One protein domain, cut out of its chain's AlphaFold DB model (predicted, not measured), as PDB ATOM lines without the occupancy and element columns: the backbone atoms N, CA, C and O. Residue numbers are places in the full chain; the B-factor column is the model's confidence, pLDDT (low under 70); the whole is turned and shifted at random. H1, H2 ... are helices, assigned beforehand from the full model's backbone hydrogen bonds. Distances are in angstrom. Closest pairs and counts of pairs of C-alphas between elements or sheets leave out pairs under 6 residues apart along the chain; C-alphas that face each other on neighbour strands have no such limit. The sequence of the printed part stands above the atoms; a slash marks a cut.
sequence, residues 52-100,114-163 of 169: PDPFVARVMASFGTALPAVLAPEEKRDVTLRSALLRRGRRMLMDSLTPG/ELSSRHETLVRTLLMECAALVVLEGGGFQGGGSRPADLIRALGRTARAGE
ATOM      1  N   PRO A  52     161.264 199.505 295.076       62.69
ATOM      2  CA  PRO A  52     161.284 198.659 296.271       62.69
ATOM      3  C   PRO A  52     161.800 199.373 297.533       62.69
ATOM      4  O   PRO A  52     161.745 198.804 298.617       62.69
ATOM      5  N   ASP A  53     162.286 200.612 297.412       72.62
ATOM      6  CA  ASP A  53     162.907 201.365 298.498       72.62
ATOM      7  C   ASP A  53     162.184 202.720 298.722       72.62
ATOM      8  O   ASP A  53     162.119 203.551 297.800       72.62
ATOM      9  N   PRO A  54     161.645 202.980 299.934       79.44
ATOM     10  CA  PRO A  54     160.938 204.220 300.264       79.44
ATOM     11  C   PRO A  54     161.832 205.466 300.175       79.44
ATOM     12  O   PRO A  54     161.330 206.557 299.891       79.44
ATOM     13  N   PHE A  55     163.145 205.327 300.378       79.75
ATOM     14  CA  PHE A  55     164.102 206.407 300.163       79.75
ATOM     15  C   PHE A  55     164.152 206.777 298.681       79.75
ATOM     16  O   PHE A  55     163.987 207.942 298.323       79.75
ATOM     17  N   VAL A  56     164.260 205.786 297.801       84.19
ATOM     18  CA  VAL A  56     164.352 206.006 296.352       84.19
ATOM     19  C   VAL A  56     163.045 206.578 295.796       84.19
ATOM     20  O   VAL A  56     163.068 207.461 294.937       84.19
ATOM     21  N   ALA A  57     161.899 206.150 296.332       85.06
ATOM     22  CA  ALA A  57     160.606 206.750 296.016       85.06
ATOM     23  C   ALA A  57     160.555 208.244 296.388       85.06
ATOM     24  O   ALA A  57     160.103 209.061 295.583       85.06
ATOM     25  N   ARG A  58     161.073 208.627 297.567       87.25
ATOM     26  CA  ARG A  58     161.174 210.039 297.977       87.25
ATOM     27  C   ARG A  58     162.132 210.834 297.094       87.25
ATOM     28  O   ARG A  58     161.792 211.950 296.709       87.25
ATOM     29  N   VAL A  59     163.277 210.261 296.721       88.88
ATOM     30  CA  VAL A  59     164.219 210.902 295.789       88.88
ATOM     31  C   VAL A  59     163.559 211.146 294.433       88.88
ATOM     32  O   VAL A  59     163.646 212.254 293.912       88.88
ATOM     33  N   MET A  60     162.833 210.165 293.886       92.50
ATOM     34  CA  MET A  60     162.106 210.328 292.621       92.50
ATOM     35  C   MET A  60     160.974 211.353 292.705       92.50
ATOM     36  O   MET A  60     160.768 212.106 291.752       92.50
ATOM     37  N   ALA A  61     160.250 211.402 293.824       89.62
ATOM     38  CA  ALA A  61     159.228 212.419 294.049       89.62
ATOM     39  C   ALA A  61     159.856 213.822 294.080       89.62
ATOM     40  O   ALA A  61     159.436 214.696 293.321       89.62
ATOM     41  N   SER A  62     160.918 214.007 294.873       90.69
ATOM     42  CA  SER A  62     161.679 215.260 294.941       90.69
ATOM     43  C   SER A  62     162.197 215.673 293.559       90.69
ATOM     44  O   SER A  62     161.955 216.793 293.108       90.69
ATOM     45  N   PHE A  63     162.806 214.741 292.825       92.31
ATOM     46  CA  PHE A  63     163.297 214.964 291.467       92.31
ATOM     47  C   PHE A  63     162.184 215.424 290.519       92.31
ATOM     48  O   PHE A  63     162.331 216.431 289.828       92.31
ATOM     49  N   GLY A  64     161.036 214.742 290.526       91.44
ATOM     50  CA  GLY A  64     159.894 215.102 289.686       91.44
ATOM     51  C   GLY A  64     159.321 216.487 289.993       91.44
ATOM     52  O   GLY A  64     158.866 217.169 289.073       91.44
ATOM     53  N   THR A  65     159.377 216.918 291.258       92.62
ATOM     54  CA  THR A  65     158.954 218.267 291.667       92.62
ATOM     55  C   THR A  65     159.961 219.353 291.297       92.62
ATOM     56  O   THR A  65     159.552 220.452 290.928       92.62
ATOM     57  N   ALA A  66     161.261 219.055 291.345       92.06
ATOM     58  CA  ALA A  66     162.320 220.020 291.059       92.06
ATOM     59  C   ALA A  66     162.590 220.190 289.553       92.06
ATOM     60  O   ALA A  66     163.017 221.257 289.112       92.06
ATOM     61  N   LEU A  67     162.294 219.168 288.746       90.31
ATOM     62  CA  LEU A  67     162.594 219.143 287.314       90.31
ATOM     63  C   LEU A  67     162.080 220.376 286.536       90.31
ATOM     64  O   LEU A  67     162.860 220.965 285.789       90.31
ATOM     65  N   PRO A  68     160.832 220.861 286.711       89.88
ATOM     66  CA  PRO A  68     160.352 222.040 285.984       89.88
ATOM     67  C   PRO A  68     161.078 223.345 286.342       89.88
ATOM     68  O   PRO A  68     160.994 224.314 285.587       89.88
ATOM     69  N   ALA A  69     161.755 223.414 287.492       90.88
ATOM     70  CA  ALA A  69     162.482 224.608 287.914       90.88
ATOM     71  C   ALA A  69     163.817 224.765 287.169       90.88
ATOM     72  O   ALA A  69     164.230 225.894 286.919       90.88
ATOM     73  N   VAL A  70     164.445 223.652 286.777       91.38
ATOM     74  CA  VAL A  70     165.777 223.629 286.144       91.38
ATOM     75  C   VAL A  70     165.744 223.577 284.613       91.38
ATOM     76  O   VAL A  70     166.772 223.774 283.970       91.38
ATOM     77  N   LEU A  71     164.576 223.310 284.024       90.31
ATOM     78  CA  LEU A  71     164.382 223.307 282.573       90.31
ATOM     79  C   LEU A  71     164.244 224.725 282.008       90.31
ATOM     80  O   LEU A  71     163.705 225.623 282.668       90.31
ATOM     81  N   ALA A  72     164.666 224.916 280.758       90.25
ATOM     82  CA  ALA A  72     164.401 226.149 280.025       90.25
ATOM     83  C   ALA A  72     162.883 226.335 279.800       90.25
ATOM     84  O   ALA A  72     162.143 225.347 279.755       90.25
ATOM     85  N   PRO A  73     162.373 227.575 279.669       88.75
ATOM     86  CA  PRO A  73     160.944 227.836 279.472       88.75
ATOM     87  C   PRO A  73     160.298 227.030 278.334       88.75
ATOM     88  O   PRO A  73     159.152 226.595 278.460       88.75
ATOM     89  N   GLU A  74     161.043 226.799 277.256       88.44
ATOM     90  CA  GLU A  74     160.632 226.043 276.073       88.44
ATOM     91  C   GLU A  74     160.524 224.543 276.384       88.44
ATOM     92  O   GLU A  74     159.546 223.891 276.019       88.44
ATOM     93  N   GLU A  75     161.483 224.013 277.143       88.81
ATOM     94  CA  GLU A  75     161.563 222.604 277.548       88.81
ATOM     95  C   GLU A  75     160.484 222.228 278.574       88.81
ATOM     96  O   GLU A  75     160.023 221.088 278.608       88.81
ATOM     97  N   LYS A  76     160.026 223.179 279.403       87.44
ATOM     98  CA  LYS A  76     158.994 222.930 280.433       87.44
ATOM     99  C   LYS A  76     157.670 222.428 279.858       87.44
ATOM    100  O   LYS A  76     156.922 221.747 280.561       87.44
ATOM    101  N   ARG A  77     157.357 222.801 278.613       88.56
ATOM    102  CA  ARG A  77     156.123 222.403 277.914       88.56
ATOM    103  C   ARG A  77     156.275 221.089 277.153       88.56
ATOM    104  O   ARG A  77     155.267 220.518 276.744       88.56
ATOM    105  N   ASP A  78     157.500 220.594 276.993       90.12
ATOM    106  CA  ASP A  78     157.765 219.335 276.313       90.12
ATOM    107  C   ASP A  78     157.519 218.146 277.258       90.12
ATOM    108  O   ASP A  78     158.354 217.738 278.072       90.12
ATOM    109  N   VAL A  79     156.316 217.580 277.146       89.38
ATOM    110  CA  VAL A  79     155.886 216.405 277.916       89.38
ATOM    111  C   VAL A  79     156.737 215.173 277.586       89.38
ATOM    112  O   VAL A  79     156.975 214.337 278.465       89.38
ATOM    113  N   THR A  80     157.226 215.061 276.348       89.75
ATOM    114  CA  THR A  80     158.046 213.935 275.889       89.75
ATOM    115  C   THR A  80     159.425 213.999 276.525       89.75
ATOM    116  O   THR A  80     159.851 213.017 277.140       89.75
ATOM    117  N   LEU A  81     160.076 215.164 276.474       89.50
ATOM    118  CA  LEU A  81     161.358 215.410 277.134       89.50
ATOM    119  C   LEU A  81     161.248 215.181 278.642       89.50
ATOM    120  O   LEU A  81     162.037 214.434 279.217       89.50
ATOM    121  N   ARG A  82     160.223 215.745 279.291       90.06
ATOM    122  CA  ARG A  82     159.997 215.544 280.730       90.06
ATOM    123  C   ARG A  82     159.839 214.063 281.082       90.06
ATOM    124  O   ARG A  82     160.406 213.599 282.070       90.06
ATOM    125  N   SER A  83     159.099 213.312 280.271       88.25
ATOM    126  CA  SER A  83     158.929 211.870 280.465       88.25
ATOM    127  C   SER A  83     160.243 211.110 280.264       88.25
ATOM    128  O   SER A  83     160.546 210.213 281.050       88.25
ATOM    129  N   ALA A  84     161.047 211.483 279.266       89.75
ATOM    130  CA  ALA A  84     162.367 210.901 279.025       89.75
ATOM    131  C   ALA A  84     163.325 211.155 280.202       89.75
ATOM    132  O   ALA A  84     163.964 210.219 280.684       89.75
ATOM    133  N   LEU A  85     163.347 212.379 280.743       90.69
ATOM    134  CA  LEU A  85     164.140 212.755 281.921       90.69
ATOM    135  C   LEU A  85     163.725 211.960 283.170       90.69
ATOM    136  O   LEU A  85     164.582 211.433 283.877       90.69
ATOM    137  N   LEU A  86     162.419 211.799 283.417       90.88
ATOM    138  CA  LEU A  86     161.901 210.981 284.524       90.88
ATOM    139  C   LEU A  86     162.261 209.499 284.371       90.88
ATOM    140  O   LEU A  86     162.721 208.871 285.329       90.88
ATOM    141  N   ARG A  87     162.094 208.935 283.167       88.88
ATOM    142  CA  ARG A  87     162.506 207.555 282.868       88.88
ATOM    143  C   ARG A  87     164.004 207.374 283.072       88.88
ATOM    144  O   ARG A  87     164.426 206.371 283.646       88.88
ATOM    145  N   ARG A  88     164.813 208.333 282.615       89.88
ATOM    146  CA  ARG A  88     166.265 208.294 282.779       89.88
ATOM    147  C   ARG A  88     166.673 208.366 284.242       89.88
ATOM    148  O   ARG A  88     167.465 207.527 284.661       89.88
ATOM    149  N   GLY A  89     166.087 209.276 285.018       89.06
ATOM    150  CA  GLY A  89     166.378 209.392 286.445       89.06
ATOM    151  C   GLY A  89     166.053 208.105 287.207       89.06
ATOM    152  O   GLY A  89     166.878 207.601 287.967       89.06
ATOM    153  N   ARG A  90     164.904 207.486 286.905       89.31
ATOM    154  CA  ARG A  90     164.534 206.184 287.475       89.31
ATOM    155  C   ARG A  90     165.547 205.088 287.132       89.31
ATOM    156  O   ARG A  90     165.908 204.320 288.019       89.31
ATOM    157  N   ARG A  91     166.004 205.015 285.874       85.94
ATOM    158  CA  ARG A  91     167.035 204.050 285.447       85.94
ATOM    159  C   ARG A  91     168.332 204.238 286.235       85.94
ATOM    160  O   ARG A  91     168.778 203.286 286.856       85.94
ATOM    161  N   MET A  92     168.855 205.467 286.305       87.31
ATOM    162  CA  MET A  92     170.091 205.760 287.048       87.31
ATOM    163  C   MET A  92     170.007 205.344 288.523       87.31
ATOM    164  O   MET A  92     170.957 204.775 289.056       87.31
ATOM    165  N   LEU A  93     168.865 205.585 289.178       85.38
ATOM    166  CA  LEU A  93     168.664 205.151 290.559       85.38
ATOM    167  C   LEU A  93     168.658 203.623 290.686       85.38
ATOM    168  O   LEU A  93     169.338 203.095 291.560       85.38
ATOM    169  N   MET A  94     167.953 202.897 289.815       82.25
ATOM    170  CA  MET A  94     167.946 201.424 289.851       82.25
ATOM    171  C   MET A  94     169.333 200.829 289.576       82.25
ATOM    172  O   MET A  94     169.761 199.918 290.287       82.25
ATOM    173  N   ASP A  95     170.066 201.389 288.611       80.44
ATOM    174  CA  ASP A  95     171.431 200.967 288.285       80.44
ATOM    175  C   ASP A  95     172.358 201.139 289.503       80.44
ATOM    176  O   ASP A  95     173.157 200.260 289.824       80.44
ATOM    177  N   SER A  96     172.203 202.239 290.249       78.25
ATOM    178  CA  SER A  96     173.017 202.521 291.438       78.25
ATOM    179  C   SER A  96     172.719 201.627 292.653       78.25
ATOM    180  O   SER A  96     173.588 201.464 293.511       78.25
ATOM    181  N   LEU A  97     171.530 201.015 292.720       71.06
ATOM    182  CA  LEU A  97     171.125 200.091 293.791       71.06
ATOM    183  C   LEU A  97     171.595 198.651 293.563       71.06
ATOM    184  O   LEU A  97     171.482 197.830 294.472       71.06
ATOM    185  N   THR A  98     172.133 198.339 292.380       65.81
ATOM    186  CA  THR A  98     172.571 196.984 292.018       65.81
ATOM    187  C   THR A  98     174.097 196.933 291.833       65.81
ATOM    188  O   THR A  98     174.584 196.770 290.711       65.81
ATOM    189  N   PRO A  99     174.903 197.098 292.902       51.34
ATOM    190  CA  PRO A  99     176.355 197.023 292.796       51.34
ATOM    191  C   PRO A  99     176.780 195.569 292.543       51.34
ATOM    192  O   PRO A  99     176.794 194.757 293.462       51.34
ATOM    193  N   GLY A 100     177.114 195.231 291.293       49.97
ATOM    194  CA  GLY A 100     177.649 193.910 290.926       49.97
ATOM    195  C   GLY A 100     176.933 193.173 289.791       49.97
ATOM    196  O   GLY A 100     177.337 192.062 289.455       49.97
ATOM    197  N   GLU A 114     168.083 208.966 273.531       68.62
ATOM    198  CA  GLU A 114     169.348 209.709 273.651       68.62
ATOM    199  C   GLU A 114     169.049 211.144 274.090       68.62
ATOM    200  O   GLU A 114     168.828 212.054 273.291       68.62
ATOM    201  N   LEU A 115     168.993 211.333 275.404       78.88
ATOM    202  CA  LEU A 115     169.060 212.650 276.003       78.88
ATOM    203  C   LEU A 115     170.404 213.283 275.642       78.88
ATOM    204  O   LEU A 115     171.434 212.607 275.590       78.88
ATOM    205  N   SER A 116     170.397 214.595 275.415       86.06
ATOM    206  CA  SER A 116     171.648 215.317 275.198       86.06
ATOM    207  C   SER A 116     172.570 215.159 276.414       86.06
ATOM    208  O   SER A 116     172.095 215.024 277.547       86.06
ATOM    209  N   SER A 117     173.888 215.261 276.220       83.62
ATOM    210  CA  SER A 117     174.855 215.215 277.329       83.62
ATOM    211  C   SER A 117     174.536 216.244 278.422       83.62
ATOM    212  O   SER A 117     174.719 215.979 279.606       83.62
ATOM    213  N   ARG A 118     173.980 217.403 278.039       88.06
ATOM    214  CA  ARG A 118     173.503 218.428 278.978       88.06
ATOM    215  C   ARG A 118     172.374 217.902 279.868       88.06
ATOM    216  O   ARG A 118     172.399 218.119 281.077       88.06
ATOM    217  N   HIS A 119     171.385 217.231 279.281       90.19
ATOM    218  CA  HIS A 119     170.253 216.658 280.013       90.19
ATOM    219  C   HIS A 119     170.687 215.497 280.906       90.19
ATOM    220  O   HIS A 119     170.221 215.406 282.035       90.19
ATOM    221  N   GLU A 120     171.615 214.658 280.451       87.38
ATOM    222  CA  GLU A 120     172.204 213.585 281.263       87.38
ATOM    223  C   GLU A 120     172.898 214.130 282.520       87.38
ATOM    224  O   GLU A 120     172.621 213.668 283.631       87.38
ATOM    225  N   THR A 121     173.737 215.163 282.368       85.69
ATOM    226  CA  THR A 121     174.381 215.845 283.501       85.69
ATOM    227  C   THR A 121     173.351 216.467 284.437       85.69
ATOM    228  O   THR A 121     173.447 216.299 285.650       85.69
ATOM    229  N   LEU A 122     172.323 217.125 283.893       89.81
ATOM    230  CA  LEU A 122     171.242 217.711 284.687       89.81
ATOM    231  C   LEU A 122     170.501 216.652 285.508       89.81
ATOM    232  O   LEU A 122     170.297 216.853 286.704       89.81
ATOM    233  N   VAL A 123     170.124 215.521 284.901       90.69
ATOM    234  CA  VAL A 123     169.443 214.425 285.608       90.69
ATOM    235  C   VAL A 123     170.318 213.914 286.744       90.69
ATOM    236  O   VAL A 123     169.839 213.774 287.867       90.69
ATOM    237  N   ARG A 124     171.605 213.682 286.477       87.19
ATOM    238  CA  ARG A 124     172.553 213.186 287.475       87.19
ATOM    239  C   ARG A 124     172.715 214.152 288.651       87.19
ATOM    240  O   ARG A 124     172.587 213.729 289.799       87.19
ATOM    241  N   THR A 125     172.977 215.428 288.378       86.00
ATOM    242  CA  THR A 125     173.165 216.452 289.416       86.00
ATOM    243  C   THR A 125     171.901 216.622 290.247       86.00
ATOM    244  O   THR A 125     171.956 216.532 291.472       86.00
ATOM    245  N   LEU A 126     170.744 216.755 289.595       90.94
ATOM    246  CA  LEU A 126     169.480 216.960 290.294       90.94
ATOM    247  C   LEU A 126     169.081 215.742 291.142       90.94
ATOM    248  O   LEU A 126     168.529 215.905 292.229       90.94
ATOM    249  N   LEU A 127     169.385 214.520 290.690       90.19
ATOM    250  CA  LEU A 127     169.200 213.312 291.497       90.19
ATOM    251  C   LEU A 127     170.076 213.308 292.752       90.19
ATOM    252  O   LEU A 127     169.586 212.943 293.820       90.19
ATOM    253  N   MET A 128     171.346 213.709 292.643       87.75
ATOM    254  CA  MET A 128     172.241 213.806 293.802       87.75
ATOM    255  C   MET A 128     171.752 214.852 294.805       87.75
ATOM    256  O   MET A 128     171.718 214.571 296.003       87.75
ATOM    257  N   GLU A 129     171.319 216.020 294.329       87.94
ATOM    258  CA  GLU A 129     170.747 217.069 295.180       87.94
ATOM    259  C   GLU A 129     169.472 216.592 295.881       87.94
ATOM    260  O   GLU A 129     169.347 216.723 297.097       87.94
ATOM    261  N   CYS A 130     168.552 215.962 295.146       88.69
ATOM    262  CA  CYS A 130     167.332 215.398 295.720       88.69
ATOM    263  C   CYS A 130     167.641 214.303 296.749       88.69
ATOM    264  O   CYS A 130     167.014 214.264 297.804       88.69
ATOM    265  N   ALA A 131     168.623 213.437 296.487       86.31
ATOM    266  CA  ALA A 131     169.068 212.431 297.447       86.31
ATOM    267  C   ALA A 131     169.639 213.070 298.719       86.31
ATOM    268  O   ALA A 131     169.261 212.669 299.820       86.31
ATOM    269  N   ALA A 132     170.491 214.088 298.586       85.19
ATOM    270  CA  ALA A 132     171.044 214.817 299.722       85.19
ATOM    271  C   ALA A 132     169.945 215.503 300.547       85.19
ATOM    272  O   ALA A 132     169.926 215.365 301.769       85.19
ATOM    273  N   LEU A 133     168.989 216.171 299.896       82.56
ATOM    274  CA  LEU A 133     167.855 216.806 300.569       82.56
ATOM    275  C   LEU A 133     166.995 215.787 301.316       82.56
ATOM    276  O   LEU A 133     166.694 215.996 302.484       82.56
ATOM    277  N   VAL A 134     166.664 214.654 300.694       84.69
ATOM    278  CA  VAL A 134     165.873 213.601 301.351       84.69
ATOM    279  C   VAL A 134     166.612 213.019 302.564       84.69
ATOM    280  O   VAL A 134     165.970 212.690 303.561       84.69
ATOM    281  N   VAL A 135     167.947 212.923 302.522       81.56
ATOM    282  CA  VAL A 135     168.759 212.535 303.689       81.56
ATOM    283  C   VAL A 135     168.716 213.591 304.789       81.56
ATOM    284  O   VAL A 135     168.544 213.236 305.951       81.56
ATOM    285  N   LEU A 136     168.847 214.872 304.440       79.25
ATOM    286  CA  LEU A 136     168.848 215.978 305.401       79.25
ATOM    287  C   LEU A 136     167.469 216.216 306.039       79.25
ATOM    288  O   LEU A 136     167.389 216.568 307.211       79.25
ATOM    289  N   GLU A 137     166.385 216.012 305.288       78.62
ATOM    290  CA  GLU A 137     165.006 216.105 305.784       78.62
ATOM    291  C   GLU A 137     164.590 214.870 306.607       78.62
ATOM    292  O   GLU A 137     163.639 214.925 307.390       78.62
ATOM    293  N   GLY A 138     165.284 213.741 306.436       61.75
ATOM    294  CA  GLY A 138     164.951 212.458 307.042       61.75
ATOM    295  C   GLY A 138     165.704 212.178 308.339       61.75
ATOM    296  O   GLY A 138     166.779 211.581 308.331       61.75
ATOM    297  N   GLY A 139     165.081 212.491 309.475       55.94
ATOM    298  CA  GLY A 139     165.443 211.889 310.759       55.94
ATOM    299  C   GLY A 139     165.197 210.374 310.737       55.94
ATOM    300  O   GLY A 139     164.076 209.931 310.952       55.94
ATOM    301  N   GLY A 140     166.243 209.590 310.464       52.38
ATOM    302  CA  GLY A 140     166.279 208.134 310.640       52.38
ATOM    303  C   GLY A 140     165.464 207.318 309.628       52.38
ATOM    304  O   GLY A 140     164.324 206.942 309.888       52.38
ATOM    305  N   PHE A 141     166.084 206.922 308.515       55.72
ATOM    306  CA  PHE A 141     165.566 205.849 307.657       55.72
ATOM    307  C   PHE A 141     165.782 204.491 308.346       55.72
ATOM    308  O   PHE A 141     166.781 203.811 308.119       55.72
ATOM    309  N   GLN A 142     164.866 204.111 309.240       50.22
ATOM    310  CA  GLN A 142     164.819 202.769 309.821       50.22
ATOM    311  C   GLN A 142     163.949 201.863 308.949       50.22
ATOM    312  O   GLN A 142     162.769 201.669 309.218       50.22
ATOM    313  N   GLY A 143     164.518 201.330 307.870       45.31
ATOM    314  CA  GLY A 143     163.835 200.305 307.086       45.31
ATOM    315  C   GLY A 143     164.365 200.145 305.670       45.31
ATOM    316  O   GLY A 143     163.994 200.912 304.793       45.31
ATOM    317  N   GLY A 144     165.154 199.087 305.460       45.75
ATOM    318  CA  GLY A 144     165.250 198.401 304.169       45.75
ATOM    319  C   GLY A 144     166.454 198.729 303.284       45.75
ATOM    320  O   GLY A 144     166.534 199.788 302.681       45.75
ATOM    321  N   GLY A 145     167.338 197.738 303.127       53.00
ATOM    322  CA  GLY A 145     168.103 197.475 301.901       53.00
ATOM    323  C   GLY A 145     169.355 198.308 301.646       53.00
ATOM    324  O   GLY A 145     170.448 197.749 301.597       53.00
ATOM    325  N   SER A 146     169.222 199.622 301.475       54.94
ATOM    326  CA  SER A 146     170.334 200.484 301.069       54.94
ATOM    327  C   SER A 146     170.495 201.653 302.040       54.94
ATOM    328  O   SER A 146     169.579 202.443 302.264       54.94
ATOM    329  N   ARG A 147     171.659 201.761 302.700       67.25
ATOM    330  CA  ARG A 147     171.918 202.929 303.554       67.25
ATOM    331  C   ARG A 147     171.957 204.156 302.634       67.25
ATOM    332  O   ARG A 147     172.680 204.109 301.641       67.25
ATOM    333  N   PRO A 148     171.276 205.270 302.953       66.69
ATOM    334  CA  PRO A 148     171.248 206.454 302.088       66.69
ATOM    335  C   PRO A 148     172.634 206.958 301.646       66.69
ATOM    336  O   PRO A 148     172.814 207.430 300.525       66.69
ATOM    337  N   ALA A 149     173.647 206.779 302.500       67.00
ATOM    338  CA  ALA A 149     175.041 207.076 302.185       67.00
ATOM    339  C   ALA A 149     175.612 206.228 301.030       67.00
ATOM    340  O   ALA A 149     176.444 206.718 300.269       67.00
ATOM    341  N   ASP A 150     175.184 204.976 300.875       67.44
ATOM    342  CA  ASP A 150     175.670 204.077 299.827       67.44
ATOM    343  C   ASP A 150     175.086 204.440 298.462       67.44
ATOM    344  O   ASP A 150     175.816 204.396 297.472       67.44
ATOM    345  N   LEU A 151     173.833 204.913 298.418       68.81
ATOM    346  CA  LEU A 151     173.241 205.470 297.200       68.81
ATOM    347  C   LEU A 151     173.965 206.748 296.773       68.81
ATOM    348  O   LEU A 151     174.364 206.873 295.620       68.81
ATOM    349  N   ILE A 152     174.193 207.678 297.707       72.25
ATOM    350  CA  ILE A 152     174.922 208.923 297.422       72.25
ATOM    351  C   ILE A 152     176.337 208.607 296.918       72.25
ATOM    352  O   ILE A 152     176.788 209.181 295.927       72.25
ATOM    353  N   ARG A 153     177.031 207.647 297.543       73.75
ATOM    354  CA  ARG A 153     178.349 207.188 297.076       73.75
ATOM    355  C   ARG A 153     178.284 206.532 295.700       73.75
ATOM    356  O   ARG A 153     179.179 206.763 294.891       73.75
ATOM    357  N   ALA A 154     177.271 205.713 295.425       70.75
ATOM    358  CA  ALA A 154     177.094 205.075 294.125       70.75
ATOM    359  C   ALA A 154     176.841 206.119 293.028       70.75
ATOM    360  O   ALA A 154     177.526 206.096 292.007       70.75
ATOM    361  N   LEU A 155     175.965 207.094 293.282       69.56
ATOM    362  CA  LEU A 155     175.730 208.226 292.385       69.56
ATOM    363  C   LEU A 155     177.014 209.036 292.161       69.56
ATOM    364  O   LEU A 155     177.392 209.276 291.014       69.56
ATOM    365  N   GLY A 156     177.759 209.348 293.225       71.31
ATOM    366  CA  GLY A 156     179.048 210.036 293.124       71.31
ATOM    367  C   GLY A 156     180.086 209.277 292.284       71.31
ATOM    368  O   GLY A 156     180.827 209.891 291.518       71.31
ATOM    369  N   ARG A 157     180.117 207.937 292.354       72.56
ATOM    370  CA  ARG A 157     180.972 207.116 291.477       72.56
ATOM    371  C   ARG A 157     180.542 207.195 290.015       72.56
ATOM    372  O   ARG A 157     181.398 207.366 289.154       72.56
ATOM    373  N   THR A 158     179.241 207.123 289.730       65.81
ATOM    374  CA  THR A 158     178.742 207.271 288.349       65.81
ATOM    375  C   THR A 158     179.010 208.662 287.774       65.81
ATOM    376  O   THR A 158     179.209 208.788 286.568       65.81
ATOM    377  N   ALA A 159     179.064 209.696 288.623       64.44
ATOM    378  CA  ALA A 159     179.425 211.048 288.212       64.44
ATOM    379  C   ALA A 159     180.854 211.124 287.678       64.44
ATOM    380  O   ALA A 159     181.053 211.558 286.548       64.44
ATOM    381  N   ARG A 160     181.809 210.607 288.455       64.44
ATOM    382  CA  ARG A 160     183.238 210.613 288.115       64.44
ATOM    383  C   ARG A 160     183.579 209.686 286.949       64.44
ATOM    384  O   ARG A 160     184.464 209.987 286.169       64.44
ATOM    385  N   ALA A 161     182.856 208.576 286.794       57.78
ATOM    386  CA  ALA A 161     183.067 207.650 285.679       57.78
ATOM    387  C   ALA A 161     182.619 208.209 284.314       57.78
ATOM    388  O   ALA A 161     183.029 207.691 283.283       57.78
ATOM    389  N   GLY A 162     181.768 209.244 284.287       51.28
ATOM    390  CA  GLY A 162     181.406 209.949 283.048       51.28
ATOM    391  C   GLY A 162     182.390 211.054 282.656       51.28
ATOM    392  O   GLY A 162     182.166 211.731 281.660       51.28
ATOM    393  N   GLU A 163     183.434 211.245 283.456       48.62
ATOM    394  CA  GLU A 163     184.459 212.273 283.327       48.62
ATOM    395  C   GLU A 163     185.796 211.575 283.020       48.62
ATOM    396  O   GLU A 163     186.790 211.758 283.716       48.62
TER     397      GLU A 163
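Overview. This is residues 52 to 100 and 114 to 163 of the 169 residues of an uncharacterized protein of Streptomyces sp. SID1034 (UniProt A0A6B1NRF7). Two helical hairpins, H1 with H2 and H3 with H4, pack crosswise on each other. The printed part has 99 residues with four named helices, H1 to H4 in order, and is all helix. It is compact, with a radius of gyration of the C-alphas of 13.5 A and spans of 41 by 27 by 20 A.

Arrangement. H1, residues 54 to 70, and H2, residues 79 to 97, form a hairpin; their closest C-alphas, Gly 64 and Leu 86, are 6.9 A apart. H3, residues 117 to 137, touches H1 with residues 126 to 134 alone, at a steep tilt of 54 degrees; Val 59 and Ala 131 have the closest C-alphas, 5.3 A. H4, residues 148 to 161, forms a hairpin with H3; closest C-alphas Met 128 and Ile 152, 6.6 A. O i to N i+4 pairs are within hydrogen-bond range throughout H2, H3 and H4, and 10 of 13 in H1.

Along the chain. H1 starts at C-alpha 54 (160.938, 204.220, 300.264); H3 spans 30.1 A; H4 ends at C-alpha 161 (183.067, 207.650, 285.679).

Size, cuts and confidence. Residues 101 to 113 are not printed, a 24.8 A gap between C-alphas 100 and 114. Residues 138 to 151 are among 26 with pLDDT under 70.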